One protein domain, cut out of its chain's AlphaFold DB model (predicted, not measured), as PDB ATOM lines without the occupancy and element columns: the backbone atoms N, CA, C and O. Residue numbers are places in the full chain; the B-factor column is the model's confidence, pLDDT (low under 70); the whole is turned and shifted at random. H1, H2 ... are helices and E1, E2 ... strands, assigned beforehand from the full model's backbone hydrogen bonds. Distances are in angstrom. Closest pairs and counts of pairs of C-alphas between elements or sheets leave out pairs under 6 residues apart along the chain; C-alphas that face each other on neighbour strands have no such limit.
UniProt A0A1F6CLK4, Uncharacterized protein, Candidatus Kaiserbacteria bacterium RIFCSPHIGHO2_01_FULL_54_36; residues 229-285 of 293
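AT A GLANCE: This is residues 229 to 285 of the 293 residues of an uncharacterized protein of Candidatus Kaiserbacteria bacterium RIFCSPHIGHO2_01_FULL_54_36 (UniProt A0A1F6CLK4). A strongly twisted sheet of four strands, each folding back beside the one before, has a helix over one face, and residues 281 to 285 trail away from that helix. The printed part has 57 residues with E1, E2, E3, E4, a meander of antiparallel neighbours in that order, then H1: mixed class, two layers. It is compact, radius of gyration of the C-alphas 10.6 A, spanning 38 by 21 by 19 A.

HOW THE PARTS SIT: Start at E1, residues 233 to 241, which bends by 97 degrees at residue 236. Its hairpin with E2, residues 248 to 254, has N 233 and O 254 within hydrogen-bond range, 2.9 A. Next come hairpins of E2 with E3, residues 258 to 261 (N 260 and O 253, 2.9 A), and of E3 with E4, residues 264 to 268 (N 259 and O 267, 2.9 A). H1, residues 271 to 280, is on the sheet, height 8.8 A, over E2 and only just not over E1, where 2 C-alphas fall; it runs slantwise, 40 degrees to E2 on the local plane. Its O i to N i+4 pairs are within range in 5 of 6.

IN THESE COORDINATES: Find C-alpha 233 at (9.148, -11.292, -40.515), where E1 begins its 18.3 A; H1, 14.7 A long, ends at C-alpha 280 at (2.860, -8.901, -42.295).

THE WHOLE: The farthest C-alphas, Thr 246 and Pro 285, are 37.9 A apart. The printed part has no cut and no long link; pLDDT is under 70 at residues 273 to 285.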
ATOM      1  N   PRO A 229      15.010 -11.808 -33.718       87.56
ATOM      2  CA  PRO A 229      13.963 -12.815 -33.883       87.56
ATOM      3  C   PRO A 229      12.598 -12.339 -33.379       87.56
ATOM      4  O   PRO A 229      11.557 -12.757 -33.898       87.56
ATOM      5  N   ALA A 230      12.559 -11.436 -32.394       85.44
ATOM      6  CA  ALA A 230      11.303 -10.942 -31.842       85.44
ATOM      7  C   ALA A 230      10.515 -10.130 -32.877       85.44
ATOM      8  O   ALA A 230       9.283 -10.132 -32.855       85.44
ATOM      9  N   THR A 231      11.215  -9.472 -33.803       84.75
ATOM     10  CA  THR A 231      10.606  -8.598 -34.808       84.75
ATOM     11  C   THR A 231      10.789  -9.068 -36.247       84.75
ATOM     12  O   THR A 231      10.192  -8.461 -37.134       84.75
ATOM     13  N   PHE A 232      11.531 -10.159 -36.466       85.06
ATOM     14  CA  PHE A 232      11.776 -10.730 -37.786       85.06
ATOM     15  C   PHE A 232      10.503 -11.291 -38.423       85.06
ATOM     16  O   PHE A 232       9.779 -12.095 -37.811       85.06
ATOM     17  N   ILE A 233      10.271 -10.893 -39.670       79.44
ATOM     18  CA  ILE A 233       9.148 -11.292 -40.515       79.44
ATOM     19  C   ILE A 233       9.703 -11.619 -41.901       79.44
ATOM     20  O   ILE A 233      10.429 -10.812 -42.473       79.44
ATOM     21  N   ALA A 234       9.332 -12.777 -42.442       76.12
ATOM     22  CA  ALA A 234       9.623 -13.164 -43.820       76.12
ATOM     23  C   ALA A 234       8.357 -13.049 -44.678       76.12
ATOM     24  O   ALA A 234       7.247 -13.251 -44.173       76.12
ATOM     25  N   PHE A 235       8.515 -12.720 -45.955       73.31
ATOM     26  CA  PHE A 235       7.418 -12.540 -46.905       73.31
ATOM     27  C   PHE A 235       7.903 -12.778 -48.344       73.31
ATOM     28  O   PHE A 235       9.085 -12.987 -48.598       73.31
ATOM     29  N   GLU A 236       6.971 -12.783 -49.296       71.00
ATOM     30  CA  GLU A 236       7.309 -12.928 -50.715       71.00
ATOM     31  C   GLU A 236       8.202 -11.770 -51.197       71.00
ATOM     32  O   GLU A 236       7.887 -10.612 -50.898       71.00
ATOM     33  N   PRO A 237       9.266 -12.036 -51.980       77.12
ATOM     34  CA  PRO A 237      10.185 -11.006 -52.443       77.12
ATOM     35  C   PRO A 237       9.470  -9.786 -53.029       77.12
ATOM     36  O   PRO A 237       8.656  -9.893 -53.949       77.12
ATOM     37  N   SER A 238       9.787  -8.615 -52.491       73.06
ATOM     38  CA  SER A 238       9.137  -7.345 -52.800       73.06
ATOM     39  C   SER A 238      10.178  -6.263 -53.051       73.06
ATOM     40  O   SER A 238      11.249  -6.282 -52.456       73.06
ATOM     41  N   VAL A 239       9.876  -5.319 -53.939       81.38
ATOM     42  CA  VAL A 239      10.770  -4.195 -54.254       81.38
ATOM     43  C   VAL A 239      10.363  -2.982 -53.422       81.38
ATOM     44  O   VAL A 239       9.186  -2.625 -53.423       81.38
ATOM     45  N   VAL A 240      11.330  -2.358 -52.755       78.94
ATOM     46  CA  VAL A 240      11.165  -1.150 -51.930       78.94
ATOM     47  C   VAL A 240      12.186  -0.085 -52.330       78.94
ATOM     48  O   VAL A 240      13.213  -0.404 -52.929       78.94
ATOM     49  N   GLU A 241      11.910   1.183 -52.030       85.25
ATOM     50  CA  GLU A 241      12.891   2.264 -52.176       85.25
ATOM     51  C   GLU A 241      13.972   2.146 -51.092       85.25
ATOM     52  O   GLU A 241      13.670   1.902 -49.923       85.25
ATOM     53  N   GLN A 242      15.232   2.335 -51.478       85.25
ATOM     54  CA  GLN A 242      16.358   2.313 -50.553       85.25
ATOM     55  C   GLN A 242      16.325   3.522 -49.615       85.25
ATOM     56  O   GLN A 242      15.957   4.638 -50.000       85.25
ATOM     57  N   SER A 243      16.807   3.322 -48.392       86.75
ATOM     58  CA  SER A 243      16.865   4.323 -47.328       86.75
ATOM     59  C   SER A 243      17.711   5.547 -47.683       86.75
ATOM     60  O   SER A 243      17.444   6.652 -47.203       86.75
ATOM     61  N   ASP A 244      18.703   5.381 -48.558       88.00
ATOM     62  CA  ASP A 244      19.570   6.455 -49.043       88.00
ATOM     63  C   ASP A 244      18.995   7.224 -50.250       88.00
ATOM     64  O   ASP A 244      19.590   8.207 -50.703       88.00
ATOM     65  N   GLY A 245      17.834   6.804 -50.764       85.62
ATOM     66  CA  GLY A 245      17.156   7.408 -51.909       85.62
ATOM     67  C   GLY A 245      17.863   7.196 -53.250       85.62
ATOM     68  O   GLY A 245      17.575   7.915 -54.211       85.62
ATOM     69  N   THR A 246      18.809   6.256 -53.345       87.19
ATOM     70  CA  THR A 246      19.584   6.012 -54.578       87.19
ATOM     71  C   THR A 246      18.864   5.139 -55.606       87.19
ATOM     72  O   THR A 246      19.336   5.006 -56.737       87.19
ATOM     73  N   GLY A 247      17.712   4.573 -55.248       88.94
ATOM     74  CA  GLY A 247      16.888   3.731 -56.109       88.94
ATOM     75  C   GLY A 247      16.161   2.678 -55.291       88.94
ATOM     76  O   GLY A 247      15.928   2.881 -54.107       88.94
ATOM     77  N   THR A 248      15.874   1.530 -55.898       86.31
ATOM     78  CA  THR A 248      15.126   0.447 -55.257       86.31
ATOM     79  C   THR A 248      15.969  -0.795 -54.992       86.31
ATOM     80  O   THR A 248      16.959  -1.061 -55.677       86.31
ATOM     81  N   VAL A 249      15.536  -1.586 -54.013       85.94
ATOM     82  CA  VAL A 249      16.122  -2.870 -53.627       85.94
ATOM     83  C   VAL A 249      15.022  -3.916 -53.444       85.94
ATOM     84  O   VAL A 249      13.886  -3.590 -53.110       85.94
ATOM     85  N   THR A 250      15.340  -5.183 -53.705       81.31
ATOM     86  CA  THR A 250      14.433  -6.302 -53.418       81.31
ATOM     87  C   THR A 250      14.708  -6.831 -52.021       81.31
ATOM     88  O   THR A 250      15.864  -7.081 -51.689       81.31
ATOM     89  N   ILE A 251      13.652  -7.058 -51.246       80.56
ATOM     90  CA  ILE A 251      13.694  -7.597 -49.887       80.56
ATOM     91  C   ILE A 251      12.730  -8.785 -49.770       80.56
ATOM     92  O   ILE A 251      11.684  -8.804 -50.414       80.56
ATOM     93  N   ASP A 252      13.078  -9.785 -48.966       78.56
ATOM     94  CA  ASP A 252      12.258 -10.975 -48.673       78.56
ATOM     95  C   ASP A 252      12.044 -11.200 -47.164       78.56
ATOM     96  O   ASP A 252      11.281 -12.076 -46.746       78.56
ATOM     97  N   ALA A 253      12.686 -10.380 -46.332       83.56
ATOM     98  CA  ALA A 253      12.443 -10.327 -44.906       83.56
ATOM     99  C   ALA A 253      12.828  -8.965 -44.311       83.56
ATOM    100  O   ALA A 253      13.554  -8.171 -44.910       83.56
ATOM    101  N   ILE A 254      12.325  -8.694 -43.110       84.94
ATOM    102  CA  ILE A 254      12.570  -7.457 -42.367       84.94
ATOM    103  C   ILE A 254      12.567  -7.733 -40.861       84.94
ATOM    104  O   ILE A 254      11.804  -8.579 -40.387       84.94
ATOM    105  N   ASP A 255      13.367  -6.994 -40.094       87.88
ATOM    106  CA  ASP A 255      13.231  -6.901 -38.636       87.88
ATOM    107  C   ASP A 255      13.064  -5.443 -38.169       87.88
ATOM    108  O   ASP A 255      12.493  -4.614 -38.875       87.88
ATOM    109  N   ILE A 256      13.396  -5.107 -36.922       85.69
ATOM    110  CA  ILE A 256      13.294  -3.726 -36.426       85.69
ATOM    111  C   ILE A 256      14.394  -2.792 -36.941       85.69
ATOM    112  O   ILE A 256      14.177  -1.582 -36.952       85.69
ATOM    113  N   ASN A 257      15.539  -3.324 -37.360       89.25
ATOM    114  CA  ASN A 257      16.724  -2.552 -37.727       89.25
ATOM    115  C   ASN A 257      17.072  -2.679 -39.214       89.25
ATOM    116  O   ASN A 257      17.606  -1.734 -39.797       89.25
ATOM    117  N   SER A 258      16.785  -3.831 -39.816       92.25
ATOM    118  CA  SER A 258      17.345  -4.223 -41.104       92.25
ATOM    119  C   SER A 258      16.321  -4.836 -42.052       92.25
ATOM    120  O   SER A 258      15.356  -5.492 -41.652       92.25
ATOM    121  N   GLU A 259      16.588  -4.626 -43.335       87.25
ATOM    122  CA  GLU A 259      15.916  -5.244 -44.468       87.25
ATOM    123  C   GLU A 259      16.833  -6.297 -45.081       87.25
ATOM    124  O   GLU A 259      18.042  -6.080 -45.221       87.25
ATOM    125  N   TYR A 260      16.262  -7.442 -45.440       87.25
ATOM    126  CA  TYR A 260      17.014  -8.623 -45.837       87.25
ATOM    127  C   TYR A 260      16.601  -9.115 -47.216       87.25
ATOM    128  O   TYR A 260      15.428  -9.057 -47.584       87.25
ATOM    129  N   PHE A 261      17.573  -9.663 -47.940       85.12
ATOM    130  CA  PHE A 261      17.342 -10.507 -49.104       85.12
ATOM    131  C   PHE A 261      18.234 -11.744 -49.023       85.12
ATOM    132  O   PHE A 261      19.457 -11.619 -48.911       85.12
ATOM    133  N   GLY A 262      17.645 -12.942 -49.041       78.31
ATOM    134  CA  GLY A 262      18.386 -14.197 -48.887       78.31
ATOM    135  C   GLY A 262      19.243 -14.238 -47.617       78.31
ATOM    136  O   GLY A 262      20.360 -14.755 -47.638       78.31
ATOM    137  N   GLY A 263      18.752 -13.639 -46.530       82.31
ATOM    138  CA  GLY A 263      19.413 -13.557 -45.224       82.31
ATOM    139  C   GLY A 263      20.573 -12.572 -45.141       82.31
ATOM    140  O   GLY A 263      21.247 -12.519 -44.116       82.31
ATOM    141  N   VAL A 264      20.816 -11.786 -46.187       85.81
ATOM    142  CA  VAL A 264      21.826 -10.726 -46.190       85.81
ATOM    143  C   VAL A 264      21.140  -9.392 -45.950       85.81
ATOM    144  O   VAL A 264      20.131  -9.108 -46.588       85.81
ATOM    145  N   VAL A 265      21.697  -8.568 -45.057       90.62
ATOM    146  CA  VAL A 265      21.240  -7.184 -44.876       90.62
ATOM    147  C   VAL A 265      21.512  -6.410 -46.159       90.62
ATOM    148  O   VAL A 265      22.667  -6.283 -46.572       90.62
ATOM    149  N   VAL A 266      20.454  -5.901 -46.775       89.38
ATOM    150  CA  VAL A 266      20.539  -5.079 -47.987       89.38
ATOM    151  C   VAL A 266      20.282  -3.607 -47.700       89.38
ATOM    152  O   VAL A 266      20.825  -2.765 -48.407       89.38
ATOM    153  N   ASP A 267      19.522  -3.300 -46.646       90.69
ATOM    154  CA  ASP A 267      19.253  -1.926 -46.224       90.69
ATOM    155  C   ASP A 267      18.813  -1.843 -44.746       90.69
ATOM    156  O   ASP A 267      18.738  -2.845 -44.025       90.69
ATOM    157  N   THR A 268      18.539  -0.628 -44.280       92.00
ATOM    158  CA  THR A 268      17.954  -0.303 -42.976       92.00
ATOM    159  C   THR A 268      16.486   0.081 -43.106       92.00
ATOM    160  O   THR A 268      16.070   0.646 -44.112       92.00
ATOM    161  N   VAL A 269      15.708  -0.185 -42.057       85.94
ATOM    162  CA  VAL A 269      14.253   0.033 -42.065       85.94
ATOM    163  C   VAL A 269      13.896   1.519 -42.191       85.94
ATOM    164  O   VAL A 269      14.361   2.358 -41.417       85.94
ATOM    165  N   THR A 270      12.987   1.827 -43.117       81.25
ATOM    166  CA  THR A 270      12.418   3.154 -43.389       81.25
ATOM    167  C   THR A 270      10.929   3.213 -43.026       81.25
ATOM    168  O   THR A 270      10.327   2.222 -42.611       81.25
ATOM    169  N   GLU A 271      10.286   4.380 -43.181       75.62
ATOM    170  CA  GLU A 271       8.826   4.484 -43.018       75.62
ATOM    171  C   GLU A 271       8.062   3.613 -44.030       75.62
ATOM    172  O   GLU A 271       7.029   3.050 -43.674       75.62
ATOM    173  N   GLU A 272       8.565   3.467 -45.260       70.88
ATOM    174  CA  GLU A 272       7.923   2.671 -46.309       70.88
ATOM    175  C   GLU A 272       8.038   1.170 -46.026       70.88
ATOM    176  O   GLU A 272       7.043   0.452 -46.084       70.88
ATOM    177  N   SER A 273       9.198   0.682 -45.595       66.75
ATOM    178  CA  SER A 273       9.339  -0.726 -45.209       66.75
ATOM    179  C   SER A 273       8.671  -1.054 -43.867       66.75
ATOM    180  O   SER A 273       8.153  -2.158 -43.673       66.75
ATOM    181  N   ALA A 274       8.525  -0.075 -42.968       67.81
ATOM    182  CA  ALA A 274       7.691  -0.217 -41.774       67.81
ATOM    183  C   ALA A 274       6.207  -0.476 -42.113       67.81
ATOM    184  O   ALA A 274       5.491  -1.106 -41.326       67.81
ATOM    185  N   VAL A 275       5.733  -0.053 -43.291       66.12
ATOM    186  CA  VAL A 275       4.395  -0.406 -43.784       66.12
ATOM    187  C   VAL A 275       4.292  -1.915 -44.035       66.12
ATOM    188  O   VAL A 275       3.311  -2.528 -43.611       66.12
ATOM    189  N   TYR A 276       5.319  -2.548 -44.607       62.94
ATOM    190  CA  TYR A 276       5.368  -4.007 -44.769       62.94
ATOM    191  C   TYR A 276       5.338  -4.717 -43.410       62.94
ATOM    192  O   TYR A 276       4.547  -5.639 -43.210       62.94
ATOM    193  N   LYS A 277       6.076  -4.213 -42.413       62.50
ATOM    194  CA  LYS A 277       5.991  -4.716 -41.029       62.50
ATOM    195  C   LYS A 277       4.576  -4.625 -40.452       62.50
ATOM    196  O   LYS A 277       4.180  -5.479 -39.668       62.50
ATOM    197  N   LYS A 278       3.775  -3.632 -40.834       57.62
ATOM    198  CA  LYS A 278       2.374  -3.538 -40.403       57.62
ATOM    199  C   LYS A 278       1.472  -4.557 -41.104       57.62
ATOM    200  O   LYS A 278       0.583  -5.102 -40.457       57.62
ATOM    201  N   TYR A 279       1.683  -4.806 -42.394       56.25
ATOM    202  CA  TYR A 279       0.858  -5.737 -43.172       56.25
ATOM    203  C   TYR A 279       1.164  -7.209 -42.884       56.25
ATOM    204  O   TYR A 279       0.252  -8.031 -42.911       56.25
ATOM    205  N   TYR A 280       2.415  -7.529 -42.553       53.22
ATOM    206  CA  TYR A 280       2.860  -8.901 -42.295       53.22
ATOM    207  C   TYR A 280       3.166  -9.185 -40.813       53.22
ATOM    208  O   TYR A 280       3.298 -10.340 -40.418       53.22
ATOM    209  N   GLY A 281       3.282  -8.146 -39.980       44.44
ATOM    210  CA  GLY A 281       3.931  -8.217 -38.667       44.44
ATOM    211  C   GLY A 281       3.108  -7.798 -37.458       44.44
ATOM    212  O   GLY A 281       3.693  -7.522 -36.412       44.44
ATOM    213  N   THR A 282       1.776  -7.783 -37.526       41.84
ATOM    214  CA  THR A 282       0.989  -7.898 -36.290       41.84
ATOM    215  C   THR A 282       0.582  -9.355 -36.096       41.84
ATOM    216  O   THR A 282      -0.432  -9.767 -36.661       41.84
ATOM    217  N   PRO A 283       1.333 -10.156 -35.315       39.72
ATOM    218  CA  PRO A 283       0.790 -11.404 -34.811       39.72
ATOM    219  C   PRO A 283      -0.420 -11.044 -33.946       39.72
ATOM    220  O   PRO A 283      -0.277 -10.386 -32.915       39.72
ATOM    221  N   ASP A 284      -1.623 -11.429 -34.378       37.72
ATOM    222  CA  ASP A 284      -2.763 -11.437 -33.470       37.72
ATOM    223  C   ASP A 284      -2.388 -12.351 -32.291       37.72
ATOM    224  O   ASP A 284      -2.090 -13.529 -32.526       37.72
ATOM    225  N   PRO A 285      -2.407 -11.871 -31.032       35.09
ATOM    226  CA  PRO A 285      -2.193 -12.723 -29.865       35.09
ATOM    227  C   PRO A 285      -3.186 -13.900 -29.770       35.09
ATOM    228  O   PRO A 285      -2.985 -14.784 -28.940       35.09
TER     229      PRO A 285